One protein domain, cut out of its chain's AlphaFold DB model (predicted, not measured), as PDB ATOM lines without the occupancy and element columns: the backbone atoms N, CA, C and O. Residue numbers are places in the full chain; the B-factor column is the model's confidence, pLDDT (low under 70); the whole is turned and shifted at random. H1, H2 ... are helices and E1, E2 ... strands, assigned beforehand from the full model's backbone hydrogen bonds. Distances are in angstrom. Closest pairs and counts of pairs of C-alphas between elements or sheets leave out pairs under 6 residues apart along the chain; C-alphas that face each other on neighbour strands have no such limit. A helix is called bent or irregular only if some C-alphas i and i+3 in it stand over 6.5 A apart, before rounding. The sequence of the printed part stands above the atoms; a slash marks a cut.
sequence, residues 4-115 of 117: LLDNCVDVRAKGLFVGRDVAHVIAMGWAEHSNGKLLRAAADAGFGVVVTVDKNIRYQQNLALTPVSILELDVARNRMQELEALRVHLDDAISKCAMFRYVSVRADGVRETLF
ATOM      1  N   LEU A   4     165.703 143.006 152.193       98.44
ATOM      2  CA  LEU A   4     166.547 142.308 151.226       98.44
ATOM      3  C   LEU A   4     167.007 143.282 150.143       98.44
ATOM      4  O   LEU A   4     166.176 143.899 149.488       98.44
ATOM      5  N   LEU A   5     168.314 143.406 149.939       98.19
ATOM      6  CA  LEU A   5     168.884 144.143 148.812       98.19
ATOM      7  C   LEU A   5     169.018 143.216 147.607       98.19
ATOM      8  O   LEU A   5     169.665 142.169 147.711       98.19
ATOM      9  N   ASP A   6     168.415 143.624 146.496       96.81
ATOM     10  CA  ASP A   6     168.498 142.970 145.192       96.81
ATOM     11  C   ASP A   6     169.933 142.993 144.628       96.81
ATOM     12  O   ASP A   6     170.774 143.783 145.056       96.81
ATOM     13  N   ASN A   7     170.225 142.136 143.650       95.56
ATOM     14  CA  ASN A   7     171.562 141.953 143.086       95.56
ATOM     15  C   ASN A   7     172.080 143.214 142.389       95.56
ATOM     16  O   ASN A   7     173.284 143.437 142.298       95.56
ATOM     17  N   CYS A   8     171.164 144.035 141.874       93.44
ATOM     18  CA  CYS A   8     171.508 145.295 141.243       93.44
ATOM     19  C   CYS A   8     171.844 146.398 142.251       93.44
ATOM     20  O   CYS A   8     172.208 147.480 141.820       93.44
ATOM     21  N   VAL A   9     171.705 146.196 143.561       95.44
ATOM     22  CA  VAL A   9     172.025 147.218 144.569       95.44
ATOM     23  C   VAL A   9     173.449 147.001 145.075       95.44
ATOM     24  O   VAL A   9     173.860 145.879 145.334       95.44
ATOM     25  N   ASP A  10     174.234 148.068 145.235       94.19
ATOM     26  CA  ASP A  10     175.575 147.946 145.818       94.19
ATOM     27  C   ASP A  10     175.494 147.387 147.251       94.19
ATOM     28  O   ASP A  10     174.754 147.902 148.092       94.19
ATOM     29  N   VAL A  11     176.288 146.361 147.572       94.00
ATOM     30  CA  VAL A  11     176.302 145.724 148.902       94.00
ATOM     31  C   VAL A  11     176.593 146.713 150.040       94.00
ATOM     32  O   VAL A  11     176.147 146.503 151.172       94.00
ATOM     33  N   ARG A  12     177.299 147.817 149.760       95.25
ATOM     34  CA  ARG A  12     177.585 148.884 150.733       95.25
ATOM     35  C   ARG A  12     176.331 149.668 151.131       95.25
ATOM     36  O   ARG A  12     176.306 150.233 152.223       95.25
ATOM     37  N   ALA A  13     175.263 149.628 150.328       95.75
ATOM     38  CA  ALA A  13     173.984 150.265 150.640       95.75
ATOM     39  C   ALA A  13     173.325 149.701 151.909       95.75
ATOM     40  O   ALA A  13     172.472 150.364 152.492       95.75
ATOM     41  N   LYS A  14     173.765 148.534 152.414       95.62
ATOM     42  CA  LYS A  14     173.389 148.046 153.754       95.62
ATOM     43  C   LYS A  14     173.585 149.113 154.838       95.62
ATOM     44  O   LYS A  14     172.759 149.221 155.738       95.62
ATOM     45  N   GLY A  15     174.639 149.927 154.721       95.62
ATOM     46  CA  GLY A  15     174.941 151.014 155.654       95.62
ATOM     47  C   GLY A  15     173.914 152.151 155.667       95.62
ATOM     48  O   GLY A  15     173.926 152.959 156.589       95.62
ATOM     49  N   LEU A  16     173.002 152.216 154.693       95.38
ATOM     50  CA  LEU A  16     171.916 153.199 154.672       95.38
ATOM     51  C   LEU A  16     170.743 152.803 155.582       95.38
ATOM     52  O   LEU A  16     169.942 153.650 155.962       95.38
ATOM     53  N   PHE A  17     170.666 151.530 155.969       94.88
ATOM     54  CA  PHE A  17     169.558 150.945 156.721       94.88
ATOM     55  C   PHE A  17     169.976 150.561 158.153       94.88
ATOM     56  O   PHE A  17     169.576 149.518 158.671       94.88
ATOM     57  N   VAL A  18     170.805 151.393 158.797       89.19
ATOM     58  CA  VAL A  18     171.327 151.150 160.156       89.19
ATOM     59  C   VAL A  18     170.192 150.858 161.143       89.19
ATOM     60  O   VAL A  18     169.144 151.499 161.113       89.19
ATOM     61  N   GLY A  19     170.404 149.875 162.023       90.69
ATOM     62  CA  GLY A  19     169.416 149.461 163.023       90.69
ATOM     63  C   GLY A  19     168.314 148.542 162.485       90.69
ATOM     64  O   GLY A  19     167.404 148.189 163.231       90.69
ATOM     65  N   ARG A  20     168.385 148.132 161.212       93.69
ATOM     66  CA  ARG A  20     167.484 147.142 160.606       93.69
ATOM     67  C   ARG A  20     168.241 145.861 160.256       93.69
ATOM     68  O   ARG A  20     169.452 145.878 160.056       93.69
ATOM     69  N   ASP A  21     167.513 144.750 160.173       96.75
ATOM     70  CA  ASP A  21     168.043 143.480 159.666       96.75
ATOM     71  C   ASP A  21     168.052 143.520 158.132       96.75
ATOM     72  O   ASP A  21     166.992 143.623 157.506       96.75
ATOM     73  N   VAL A  22     169.251 143.506 157.540       97.94
ATOM     74  CA  VAL A  22     169.471 143.713 156.104       97.94
ATOM     75  C   VAL A  22     170.334 142.593 155.534       97.94
ATOM     76  O   VAL A  22     171.511 142.446 155.876       97.94
ATOM     77  N   ALA A  23     169.781 141.858 154.577       98.06
ATOM     78  CA  ALA A  23     170.516 140.884 153.782       98.06
ATOM     79  C   ALA A  23     170.712 141.386 152.350       98.06
ATOM     80  O   ALA A  23     170.023 142.287 151.885       98.06
ATOM     81  N   HIS A  24     171.662 140.788 151.641       98.12
ATOM     82  CA  HIS A  24     171.853 141.001 150.206       98.12
ATOM     83  C   HIS A  24     171.684 139.656 149.508       98.12
ATOM     84  O   HIS A  24     172.153 138.653 150.050       98.12
ATOM     85  N   VAL A  25     171.067 139.614 148.327       97.88
ATOM     86  CA  VAL A  25     170.760 138.348 147.629       97.88
ATOM     87  C   VAL A  25     171.969 137.438 147.432       97.88
ATOM     88  O   VAL A  25     171.845 136.228 147.579       97.88
ATOM     89  N   ILE A  26     173.153 138.004 147.188       96.94
ATOM     90  CA  ILE A  26     174.414 137.247 147.103       96.94
ATOM     91  C   ILE A  26     174.661 136.422 148.375       96.94
ATOM     92  O   ILE A  26     174.953 135.236 148.286       96.94
ATOM     93  N   ALA A  27     174.489 137.017 149.561       96.69
ATOM     94  CA  ALA A  27     174.691 136.321 150.834       96.69
ATOM     95  C   ALA A  27     173.631 135.237 151.092       96.69
ATOM     96  O   ALA A  27     173.870 134.318 151.867       96.69
ATOM     97  N   MET A  28     172.478 135.342 150.432       97.19
ATOM     98  CA  MET A  28     171.415 134.341 150.481       97.19
ATOM     99  C   MET A  28     171.593 133.234 149.427       97.19
ATOM    100  O   MET A  28     170.825 132.277 149.419       97.19
ATOM    101  N   GLY A  29     172.569 133.355 148.517       97.25
ATOM    102  CA  GLY A  29     172.704 132.466 147.359       97.25
ATOM    103  C   GLY A  29     171.612 132.670 146.299       97.25
ATOM    104  O   GLY A  29     171.310 131.756 145.535       97.25
ATOM    105  N   TRP A  30     170.983 133.849 146.258       97.94
ATOM    106  CA  TRP A  30     169.824 134.152 145.403       97.94
ATOM    107  C   TRP A  30     170.137 135.096 144.238       97.94
ATOM    108  O   TRP A  30     169.217 135.602 143.606       97.94
ATOM    109  N   ALA A  31     171.415 135.341 143.934       93.81
ATOM    110  CA  ALA A  31     171.830 136.303 142.906       93.81
ATOM    111  C   ALA A  31     171.244 136.021 141.505       93.81
ATOM    112  O   ALA A  31     171.052 136.949 140.728       93.81
ATOM    113  N   GLU A  32     170.935 134.757 141.203       94.50
ATOM    114  CA  GLU A  32     170.371 134.318 139.917       94.50
ATOM    115  C   GLU A  32     168.845 134.114 139.951       94.50
ATOM    116  O   GLU A  32     168.259 133.554 139.025       94.50
ATOM    117  N   HIS A  33     168.165 134.493 141.038       95.06
ATOM    118  CA  HIS A  33     166.708 134.384 141.087       95.06
ATOM    119  C   HIS A  33     166.065 135.406 140.148       95.06
ATOM    120  O   HIS A  33     166.420 136.578 140.152       95.06
ATOM    121  N   SER A  34     165.066 134.971 139.374       92.00
ATOM    122  CA  SER A  34     164.193 135.901 138.656       92.00
ATOM    123  C   SER A  34     163.413 136.773 139.644       92.00
ATOM    124  O   SER A  34     163.139 136.332 140.760       92.00
ATOM    125  N   ASN A  35     162.983 137.967 139.223       91.00
ATOM    126  CA  ASN A  35     162.257 138.919 140.077       91.00
ATOM    127  C   ASN A  35     161.082 138.266 140.831       91.00
ATOM    128  O   ASN A  35     161.000 138.363 142.052       91.00
ATOM    129  N   GLY A  36     160.225 137.504 140.144       90.88
ATOM    130  CA  GLY A  36     159.110 136.799 140.792       90.88
ATOM    131  C   GLY A  36     159.554 135.744 141.817       90.88
ATOM    132  O   GLY A  36     159.006 135.677 142.918       90.88
ATOM    133  N   LYS A  37     160.587 134.949 141.495       94.31
ATOM    134  CA  LYS A  37     161.146 133.947 142.420       94.31
ATOM    135  C   LYS A  37     161.797 134.615 143.631       94.31
ATOM    136  O   LYS A  37     161.632 134.134 144.748       94.31
ATOM    137  N   LEU A  38     162.510 135.718 143.415       95.25
ATOM    138  CA  LEU A  38     163.161 136.503 144.457       95.25
ATOM    139  C   LEU A  38     162.135 137.072 145.439       95.25
ATOM    140  O   LEU A  38     162.293 136.900 146.643       95.25
ATOM    141  N   LEU A  39     161.064 137.693 144.937       95.00
ATOM    142  CA  LEU A  39     159.999 138.255 145.774       95.00
ATOM    143  C   LEU A  39     159.307 137.173 146.610       95.00
ATOM    144  O   LEU A  39     159.008 137.399 147.783       95.00
ATOM    145  N   ARG A  40     159.096 135.979 146.039       95.31
ATOM    146  CA  ARG A  40     158.530 134.850 146.783       95.31
ATOM    147  C   ARG A  40     159.483 134.322 147.855       95.31
ATOM    148  O   ARG A  40     159.076 134.201 149.005       95.31
ATOM    149  N   ALA A  41     160.744 134.074 147.503       96.81
ATOM    150  CA  ALA A  41     161.767 133.626 148.450       96.81
ATOM    151  C   ALA A  41     161.975 134.637 149.590       96.81
ATOM    152  O   ALA A  41     162.151 134.251 150.744       96.81
ATOM    153  N   ALA A  42     161.900 135.935 149.280       97.44
ATOM    154  CA  ALA A  42     161.949 137.003 150.265       97.44
ATOM    155  C   ALA A  42     160.785 136.894 151.266       97.44
ATOM    156  O   ALA A  42     161.032 136.880 152.472       97.44
ATOM    157  N   ALA A  43     159.542 136.747 150.793       96.12
ATOM    158  CA  ALA A  43     158.393 136.539 151.682       96.12
ATOM    159  C   ALA A  43     158.552 135.288 152.551       96.12
ATOM    160  O   ALA A  43     158.399 135.368 153.768       96.12
ATOM    161  N   ASP A  44     158.895 134.154 151.936       97.19
ATOM    162  CA  ASP A  44     159.010 132.867 152.628       97.19
ATOM    163  C   ASP A  44     160.110 132.900 153.715       97.19
ATOM    164  O   ASP A  44     159.992 132.242 154.746       97.19
ATOM    165  N   ALA A  45     161.152 133.723 153.538       97.31
ATOM    166  CA  ALA A  45     162.214 133.947 154.524       97.31
ATOM    167  C   ALA A  45     161.947 135.115 155.502       97.31
ATOM    168  O   ALA A  45     162.852 135.525 156.244       97.31
ATOM    169  N   GLY A  46     160.731 135.668 155.507       96.81
ATOM    170  CA  GLY A  46     160.289 136.705 156.443       96.81
ATOM    171  C   GLY A  46     160.781 138.122 156.131       96.81
ATOM    172  O   GLY A  46     160.754 138.990 157.009       96.81
ATOM    173  N   PHE A  47     161.250 138.387 154.910       97.69
ATOM    174  CA  PHE A  47     161.538 139.752 154.471       97.69
ATOM    175  C   PHE A  47     160.235 140.512 154.223       97.69
ATOM    176  O   PHE A  47     159.313 140.002 153.597       97.69
ATOM    177  N   GLY A  48     160.164 141.752 154.710       96.00
ATOM    178  CA  GLY A  48     159.004 142.619 154.479       96.00
ATOM    179  C   GLY A  48     159.148 143.488 153.233       96.00
ATOM    180  O   GLY A  48     158.147 143.916 152.659       96.00
ATOM    181  N   VAL A  49     160.392 143.741 152.816       97.31
ATOM    182  CA  VAL A  49     160.704 144.603 151.679       97.31
ATOM    183  C   VAL A  49     161.908 144.085 150.896       97.31
ATOM    184  O   VAL A  49     162.912 143.666 151.480       97.31
ATOM    185  N   VAL A  50     161.800 144.151 149.571       97.88
ATOM    186  CA  VAL A  50     162.916 143.996 148.633       97.88
ATOM    187  C   VAL A  50     163.270 145.372 148.081       97.88
ATOM    188  O   VAL A  50     162.405 146.085 147.581       97.88
ATOM    189  N   VAL A  51     164.538 145.752 148.201       98.06
ATOM    190  CA  VAL A  51     165.077 147.032 147.738       98.06
ATOM    191  C   VAL A  51     165.795 146.815 146.420       98.06
ATOM    192  O   VAL A  51     166.670 145.953 146.337       98.06
ATOM    193  N   THR A  52     165.467 147.616 145.415       97.12
ATOM    194  CA  THR A  52     166.044 147.509 144.071       97.12
ATOM    195  C   THR A  52     166.279 148.888 143.454       97.12
ATOM    196  O   THR A  52     165.707 149.881 143.896       97.12
ATOM    197  N   VAL A  53     167.137 148.954 142.438       96.25
ATOM    198  CA  VAL A  53     167.304 150.130 141.559       96.25
ATOM    199  C   VAL A  53     166.734 149.866 140.156       96.25
ATOM    200  O   VAL A  53     166.804 150.739 139.289       96.25
ATOM    201  N   ASP A  54     166.190 148.667 139.905       92.69
ATOM    202  CA  ASP A  54     165.567 148.318 138.629       92.69
ATOM    203  C   ASP A  54     164.164 148.922 138.512       92.69
ATOM    204  O   ASP A  54     163.179 148.398 139.034       92.69
ATOM    205  N   LYS A  55     164.073 150.005 137.736       90.94
ATOM    206  CA  LYS A  55     162.828 150.751 137.487       90.94
ATOM    207  C   LYS A  55     161.780 149.975 136.695       90.94
ATOM    208  O   LYS A  55     160.635 150.417 136.561       90.94
ATOM    209  N   ASN A  56     162.166 148.838 136.120       90.50
ATOM    210  CA  ASN A  56     161.267 148.016 135.325       90.50
ATOM    211  C   ASN A  56     160.511 146.991 136.165       90.50
ATOM    212  O   ASN A  56     159.502 146.468 135.689       90.50
ATOM    213  N   ILE A  57     160.939 146.715 137.403       87.69
ATOM    214  CA  ILE A  57     160.350 145.645 138.213       87.69
ATOM    215  C   ILE A  57     158.835 145.825 138.401       87.69
ATOM    216  O   ILE A  57     158.093 144.847 138.330       87.69
ATOM    217  N   ARG A  58     158.360 147.075 138.537       85.00
ATOM    218  CA  ARG A  58     156.930 147.401 138.690       85.00
ATOM    219  C   ARG A  58     156.082 147.035 137.475       85.00
ATOM    220  O   ARG A  58     154.900 146.765 137.618       85.00
ATOM    221  N   TYR A  59     156.683 147.040 136.286       88.25
ATOM    222  CA  TYR A  59     156.010 146.691 135.035       88.25
ATOM    223  C   TYR A  59     156.136 145.199 134.717       88.25
ATOM    224  O   TYR A  59     155.334 144.656 133.964       88.25
ATOM    225  N   GLN A  60     157.150 144.534 135.278       86.62
ATOM    226  CA  GLN A  60     157.407 143.111 135.068       86.62
ATOM    227  C   GLN A  60     156.666 142.207 136.060       86.62
ATOM    228  O   GLN A  60     156.458 141.032 135.765       86.62
ATOM    229  N   GLN A  61     156.330 142.711 137.249       86.31
ATOM    230  CA  GLN A  61     155.693 141.935 138.311       86.31
ATOM    231  C   GLN A  61     154.273 142.429 138.566       86.31
ATOM    232  O   GLN A  61     154.017 143.627 138.633       86.31
ATOM    233  N   ASN A  62     153.345 141.493 138.760       87.50
ATOM    234  CA  ASN A  62     152.004 141.842 139.200       87.50
ATOM    235  C   ASN A  62     152.031 142.166 140.700       87.50
ATOM    236  O   ASN A  62     152.084 141.252 141.521       87.50
ATOM    237  N   LEU A  63     151.967 143.456 141.042       85.81
ATOM    238  CA  LEU A  63     152.003 143.955 142.422       85.81
ATOM    239  C   LEU A  63     150.886 143.383 143.314       85.81
ATOM    240  O   LEU A  63     151.069 143.264 144.525       85.81
ATOM    241  N   ALA A  64     149.753 142.974 142.736       83.00
ATOM    242  CA  ALA A  64     148.682 142.312 143.479       83.00
ATOM    243  C   ALA A  64     149.088 140.914 143.976       83.00
ATOM    244  O   ALA A  64     148.594 140.434 144.993       83.00
ATOM    245  N   LEU A  65     150.017 140.268 143.268       85.50
ATOM    246  CA  LEU A  65     150.523 138.933 143.577       85.50
ATOM    247  C   LEU A  65     151.879 138.962 144.292       85.50
ATOM    248  O   LEU A  65     152.373 137.908 144.694       85.50
ATOM    249  N   THR A  66     152.499 140.137 144.458       84.44
ATOM    250  CA  THR A  66     153.775 140.250 145.169       84.44
ATOM    251  C   THR A  66     153.563 140.115 146.681       84.44
ATOM    252  O   THR A  66     152.885 140.955 147.280       84.44
ATOM    253  N   PRO A  67     154.155 139.098 147.334       87.31
ATOM    254  CA  PRO A  67     153.920 138.838 148.755       87.31
ATOM    255  C   PRO A  67     154.724 139.766 149.687       87.31
ATOM    256  O   PRO A  67     154.469 139.807 150.887       87.31
ATOM    257  N   VAL A  68     155.667 140.537 149.140       94.88
ATOM    258  CA  VAL A  68     156.503 141.527 149.839       94.88
ATOM    259  C   VAL A  68     156.369 142.893 149.177       94.88
ATOM    260  O   VAL A  68     156.030 142.970 147.997       94.88
ATOM    261  N   SER A  69     156.657 143.967 149.915       96.19
ATOM    262  CA  SER A  69     156.756 145.297 149.306       96.19
ATOM    263  C   SER A  69     158.041 145.421 148.489       96.19
ATOM    264  O   SER A  69     159.084 144.879 148.855       96.19
ATOM    265  N   ILE A  70     157.987 146.200 147.417       97.25
ATOM    266  CA  ILE A  70     159.146 146.621 146.634       97.25
ATOM    267  C   ILE A  70     159.457 148.072 146.997       97.25
ATOM    268  O   ILE A  70     158.571 148.925 146.955       97.25
ATOM    269  N   LEU A  71     160.708 148.349 147.361       97.75
ATOM    270  CA  LEU A  71     161.237 149.700 147.506       97.75
ATOM    271  C   LEU A  71     162.210 149.975 146.360       97.75
ATOM    272  O   LEU A  71     163.322 149.448 146.333       97.75
ATOM    273  N   GLU A  72     161.791 150.807 145.419       97.62
ATOM    274  CA  GLU A  72     162.637 151.281 144.334       97.62
ATOM    275  C   GLU A  72     163.433 152.514 144.780       97.62
ATOM    276  O   GLU A  72     162.874 153.537 145.183       97.62
ATOM    277  N   LEU A  73     164.755 152.418 144.678       97.56
ATOM    278  CA  LEU A  73     165.676 153.534 144.834       97.56
ATOM    279  C   LEU A  73     165.832 154.213 143.469       97.56
ATOM    280  O   LEU A  73     166.643 153.797 142.636       97.56
ATOM    281  N   ASP A  74     165.038 155.251 143.220       96.50
ATOM    282  CA  ASP A  74     164.999 155.946 141.936       96.50
ATOM    283  C   ASP A  74     166.174 156.928 141.819       96.50
ATOM    284  O   ASP A  74     166.078 158.137 142.023       96.50
ATOM    285  N   VAL A  75     167.335 156.373 141.483       95.00
ATOM    286  CA  VAL A  75     168.563 157.126 141.219       95.00
ATOM    287  C   VAL A  75     168.851 157.203 139.726       95.00
ATOM    288  O   VAL A  75     168.446 156.343 138.936       95.00
ATOM    289  N   ALA A  76     169.565 158.247 139.301       90.38
ATOM    290  CA  ALA A  76     170.011 158.372 137.913       90.38
ATOM    291  C   ALA A  76     171.112 157.352 137.579       90.38
ATOM    292  O   ALA A  76     171.197 156.861 136.453       90.38
ATOM    293  N   ARG A  77     171.966 157.037 138.559       90.00
ATOM    294  CA  ARG A  77     173.049 156.057 138.445       90.00
ATOM    295  C   ARG A  77     173.108 155.224 139.712       90.00
ATOM    296  O   ARG A  77     173.049 155.762 140.810       90.00
ATOM    297  N   ASN A  78     173.319 153.924 139.557       89.44
ATOM    298  CA  ASN A  78     173.550 153.025 140.679       89.44
ATOM    299  C   ASN A  78     174.981 153.192 141.219       89.44
ATOM    300  O   ASN A  78     175.891 152.436 140.882       89.44
ATOM    301  N   ARG A  79     175.205 154.264 141.979       92.31
ATOM    302  CA  ARG A  79     176.473 154.573 142.649       92.31
ATOM    303  C   ARG A  79     176.183 154.936 144.092       92.31
ATOM    304  O   ARG A  79     175.197 155.616 144.356       92.31
ATOM    305  N   MET A  80     177.088 154.577 145.000       95.00
ATOM    306  CA  MET A  80     176.920 154.858 146.430       95.00
ATOM    307  C   MET A  80     176.607 156.325 146.737       95.00
ATOM    308  O   MET A  80     175.712 156.570 147.528       95.00
ATOM    309  N   GLN A  81     177.237 157.286 146.053       95.00
ATOM    310  CA  GLN A  81     176.949 158.715 146.240       95.00
ATOM    311  C   GLN A  81     175.474 159.078 145.975       95.00
ATOM    312  O   GLN A  81     174.894 159.881 146.697       95.00
ATOM    313  N   GLU A  82     174.860 158.481 144.951       94.62
ATOM    314  CA  GLU A  82     173.454 158.730 144.603       94.62
ATOM    315  C   GLU A  82     172.516 158.027 145.592       94.62
ATOM    316  O   GLU A  82     171.497 158.580 145.993       94.62
ATOM    317  N   LEU A  83     172.879 156.816 146.029       96.44
ATOM    318  CA  LEU A  83     172.122 156.082 147.045       96.44
ATOM    319  C   LEU A  83     172.179 156.790 148.409       96.44
ATOM    320  O   LEU A  83     171.181 156.849 149.121       96.44
ATOM    321  N   GLU A  84     173.325 157.375 148.762       96.06
ATOM    322  CA  GLU A  84     173.509 158.172 149.978       96.06
ATOM    323  C   GLU A  84     172.635 159.427 149.991       96.06
ATOM    324  O   GLU A  84     172.120 159.794 151.049       96.06
ATOM    325  N   ALA A  85     172.393 160.045 148.832       96.12
ATOM    326  CA  ALA A  85     171.493 161.192 148.723       96.12
ATOM    327  C   ALA A  85     170.045 160.854 149.131       96.12
ATOM    328  O   ALA A  85     169.297 161.739 149.539       96.12
ATOM    329  N   LEU A  86     169.652 159.574 149.094       96.62
ATOM    330  CA  LEU A  86     168.325 159.121 149.527       96.62
ATOM    331  C   LEU A  86     168.187 159.009 151.050       96.62
ATOM    332  O   LEU A  86     167.070 158.870 151.549       96.62
ATOM    333  N   ARG A  87     169.297 159.038 151.802       94.81
ATOM    334  CA  ARG A  87     169.352 158.637 153.219       94.81
ATOM    335  C   ARG A  87     168.294 159.313 154.088       94.81
ATOM    336  O   ARG A  87     167.694 158.651 154.927       94.81
ATOM    337  N   VAL A  88     168.047 160.603 153.869       95.56
ATOM    338  CA  VAL A  88     167.089 161.394 154.662       95.56
ATOM    339  C   VAL A  88     165.625 161.004 154.422       95.56
ATOM    340  O   VAL A  88     164.768 161.337 155.232       95.56
ATOM    341  N   HIS A  89     165.333 160.275 153.343       97.19
ATOM    342  CA  HIS A  89     163.984 159.858 152.956       97.19
ATOM    343  C   HIS A  89     163.734 158.353 153.121       97.19
ATOM    344  O   HIS A  89     162.589 157.911 153.021       97.19
ATOM    345  N   LEU A  90     164.773 157.553 153.395       96.12
ATOM    346  CA  LEU A  90     164.637 156.097 153.494       96.12
ATOM    347  C   LEU A  90     163.722 155.667 154.640       96.12
ATOM    348  O   LEU A  90     162.938 154.741 154.459       96.12
ATOM    349  N   ASP A  91     163.770 156.333 155.793       95.31
ATOM    350  CA  ASP A  91     162.903 155.975 156.921       95.31
ATOM    351  C   ASP A  91     161.416 156.171 156.592       95.31
ATOM    352  O   ASP A  91     160.608 155.276 156.861       95.31
ATOM    353  N   ASP A  92     161.067 157.286 155.942       96.62
ATOM    354  CA  ASP A  92     159.706 157.541 155.459       96.62
ATOM    355  C   ASP A  92     159.294 156.503 154.403       96.62
ATOM    356  O   ASP A  92     158.252 155.856 154.540       96.62
ATOM    357  N   ALA A  93     160.145 156.245 153.407       97.56
ATOM    358  CA  ALA A  93     159.871 155.263 152.358       97.56
ATOM    359  C   ALA A  93     159.663 153.839 152.913       97.56
ATOM    360  O   ALA A  93     158.727 153.137 152.521       97.56
ATOM    361  N   ILE A  94     160.485 153.416 153.879       96.19
ATOM    362  CA  ILE A  94     160.359 152.110 154.544       96.19
ATOM    363  C   ILE A  94     159.071 152.042 155.367       96.19
ATOM    364  O   ILE A  94     158.417 151.000 155.378       96.19
ATOM    365  N   SER A  95     158.684 153.126 156.046       95.56
ATOM    366  CA  SER A  95     157.430 153.152 156.808       95.56
ATOM    367  C   SER A  95     156.218 152.902 155.901       95.56
ATOM    368  O   SER A  95     155.338 152.106 156.233       95.56
ATOM    369  N   LYS A  96     156.230 153.479 154.692       96.69
ATOM    370  CA  LYS A  96     155.192 153.292 153.671       96.69
ATOM    371  C   LYS A  96     155.147 151.859 153.133       96.69
ATOM    372  O   LYS A  96     154.062 151.363 152.842       96.69
ATOM    373  N   CYS A  97     156.270 151.142 153.089       96.00
ATOM    374  CA  CYS A  97     156.303 149.732 152.665       96.00
ATOM    375  C   CYS A  97     155.436 148.804 153.545       96.00
ATOM    376  O   CYS A  97     155.118 147.686 153.142       96.00
ATOM    377  N   ALA A  98     155.017 149.249 154.736       92.19
ATOM    378  CA  ALA A  98     154.051 148.516 155.553       92.19
ATOM    379  C   ALA A  98     152.635 148.495 154.943       92.19
ATOM    380  O   ALA A  98     151.903 147.531 155.147       92.19
ATOM    381  N   MET A  99     152.254 149.539 154.199       91.75
ATOM    382  CA  MET A  99     150.905 149.709 153.637       91.75
ATOM    383  C   MET A  99     150.861 149.516 152.121       91.75
ATOM    384  O   MET A  99     149.868 149.034 151.585       91.75
ATOM    385  N   PHE A 100     151.939 149.872 151.431       95.25
ATOM    386  CA  PHE A 100     152.019 149.810 149.977       95.25
ATOM    387  C   PHE A 100     152.751 148.541 149.524       95.25
ATOM    388  O   PHE A 100     153.436 147.879 150.307       95.25
ATOM    389  N   ARG A 101     152.541 148.131 148.270       94.31
ATOM    390  CA  ARG A 101     153.282 147.027 147.628       94.31
ATOM    391  C   ARG A 101     154.433 147.514 146.777       94.31
ATOM    392  O   ARG A 101     155.373 146.766 146.538       94.31
ATOM    393  N   TYR A 102     154.384 148.770 146.370       96.62
ATOM    394  CA  TYR A 102     155.481 149.421 145.694       96.62
ATOM    395  C   TYR A 102     155.624 150.838 146.232       96.62
ATOM    396  O   TYR A 102     154.632 151.555 146.381       96.62
ATOM    397  N   VAL A 103     156.858 151.218 146.543       97.75
ATOM    398  CA  VAL A 103     157.250 152.561 146.965       97.75
ATOM    399  C   VAL A 103     158.476 152.952 146.150       97.75
ATOM    400  O   VAL A 103     159.442 152.196 146.117       97.75
ATOM    401  N   SER A 104     158.459 154.123 145.521       97.69
ATOM    402  CA  SER A 104     159.627 154.692 144.839       97.69
ATOM    403  C   SER A 104     160.094 155.953 145.562       97.69
ATOM    404  O   SER A 104     159.278 156.810 145.920       97.69
ATOM    405  N   VAL A 105     161.401 156.063 145.809       97.94
ATOM    406  CA  VAL A 105     162.016 157.183 146.537       97.94
ATOM    407  C   VAL A 105     163.176 157.797 145.755       97.94
ATOM    408  O   VAL A 105     164.006 157.090 145.187       97.94
ATOM    409  N   ARG A 106     163.237 159.132 145.763       96.44
ATOM    410  CA  ARG A 106     164.291 159.969 145.176       96.44
ATOM    411  C   ARG A 106     164.955 160.845 146.237       96.44
ATOM    412  O   ARG A 106     164.510 160.914 147.382       96.44
ATOM    413  N   ALA A 107     166.006 161.558 145.832       94.56
ATOM    414  CA  ALA A 107     166.720 162.515 146.680       94.56
ATOM    415  C   ALA A 107     165.855 163.707 147.133       94.56
ATOM    416  O   ALA A 107     166.266 164.445 148.019       94.56
ATOM    417  N   ASP A 108     164.676 163.899 146.536       94.44
ATOM    418  CA  ASP A 108     163.698 164.916 146.926       94.44
ATOM    419  C   ASP A 108     162.434 164.345 147.593       94.44
ATOM    420  O   ASP A 108     161.470 165.078 147.814       94.44
ATOM    421  N   GLY A 109     162.433 163.050 147.935       95.75
ATOM    422  CA  GLY A 109     161.376 162.405 148.711       95.75
ATOM    423  C   GLY A 109     160.744 161.187 148.041       95.75
ATOM    424  O   GLY A 109     161.184 160.700 146.997       95.75
ATOM    425  N   VAL A 110     159.689 160.666 148.674       95.56
ATOM    426  CA  VAL A 110     158.873 159.579 148.115       95.56
ATOM    427  C   VAL A 110     158.088 160.109 146.919       95.56
ATOM    428  O   VAL A 110     157.359 161.092 147.032       95.56
ATOM    429  N   ARG A 111     158.241 159.453 145.769       94.56
ATOM    430  CA  ARG A 111     157.647 159.876 144.495       94.56
ATOM    431  C   ARG A 111     156.364 159.139 144.158       94.56
ATOM    432  O   ARG A 111     155.457 159.739 143.593       94.56
ATOM    433  N   GLU A 112     156.294 157.856 144.487       94.38
ATOM    434  CA  GLU A 112     155.167 157.008 144.113       94.38
ATOM    435  C   GLU A 112     154.921 155.934 145.171       94.38
ATOM    436  O   GLU A 112     155.858 155.403 145.770       94.38
ATOM    437  N   THR A 113     153.646 155.616 145.383       95.38
ATOM    438  CA  THR A 113     153.191 154.539 146.260       95.38
ATOM    439  C   THR A 113     152.004 153.833 145.622       95.38
ATOM    440  O   THR A 113     151.017 154.495 145.296       95.38
ATOM    441  N   LEU A 114     152.066 152.511 145.472       93.06
ATOM    442  CA  LEU A 114     151.004 151.711 144.853       93.06
ATOM    443  C   LEU A 114     150.537 150.600 145.799       93.06
ATOM    444  O   LEU A 114     151.351 149.950 146.465       93.06
ATOM    445  N   PHE A 115     149.224 150.373 145.857       86.44
ATOM    446  CA  PHE A 115     148.618 149.243 146.565       86.44
ATOM    447  C   PHE A 115     148.600 147.980 145.689       86.44
ATOM    448  O   PHE A 115     148.724 148.060 144.469       86.44
TER     449      PHE A 115
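This is residues 4 to 115 of the 117 residues of an uncharacterized protein of Phycisphaerae bacterium (UniProt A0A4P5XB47). A strongly twisted sheet of four strands, E2 to E5, stands in the middle between two helices, H6 over one face and H3 over the other at the E2 edge. E1 is near E2, while H1 and H5 pack side by side away from the sheet's middle. The printed part has 112 residues, with six named helices and five named strands in the order H1 E1 H2 H3 E2 H4 E3 H5 H6 E4 E5; the class is mixed, helices and strands. The sheet runs E2 E3 E4 E5 and is mixed. The whole is compact, with a radius of gyration of the C-alphas of 12.6 A, and rounded, spanning 30 by 29 by 25 A.

The sheet holds E2, residues 47 to 52, 13.7 A; E3, 69 to 73; E4, 102 to 106; and E5, 109 to 114, 15.4 A, ending at C-alpha 114 (151.004, 151.711, 144.853). H3 is residues 35 to 44, 14.3 A, and H6 is 87 to 96, 15.1 A. H6 is irregular, with C-alphas 88 and 91 7.2 A apart. H1, residues 11 to 17, begins at C-alpha 11 (176.302, 145.724, 148.902). E1 is residues 22 to 24, H2 25 to 28, H4 57 to 60 and H5 80 to 85.

E2 and E3 are parallel at 28 degrees, with N 71 and O 50 at 2.8 A. E3 and E4 are parallel at 19 degrees, with N 72 and O 103 at 2.8 A. E4 and E5 form a hairpin, antiparallel at 164 degrees, with N 104 and O 112 at 2.9 A. E2, H4, E3 and E3, H5 H6, E4 are strand-helix-strand units, parallel neighbour strands with helices between; the first crossover is right-handed, the second left-handed. H6 and H3 are on opposite faces, giving three layers, helices on both faces of a sheet. The closest C-alphas of H6 and E4 are those of Ala 93 and Val 105, 6.5 A; of H3 and E2, Leu 39 and Val 50, 7.0 A. H4 only grazes the sheet with residues 57 to 58, and H5 with 82 to 85. H1 and H5 touch at Ala 13 and Met 80, C-alphas 6.9 A apart, at a shallow tilt of 19 degrees, the same way. E1 pairs with no named strand, and H2 is not on the sheet. Every O i to N i+4 pair is within hydrogen-bond range in H3 and H5, but 4 of 6 in H6 and 0 of 3 in H1, where 4 of 4 O i to N i+3 pairs are; H2 and H4 are too short for an O i to N i+4 pair.

The two C-alphas farthest apart, of Gly 29 and Asp 108, are 33.7 A apart. The printed part has no cut and no long link. Its mean pLDDT is 94.4, and no printed residue is under 70.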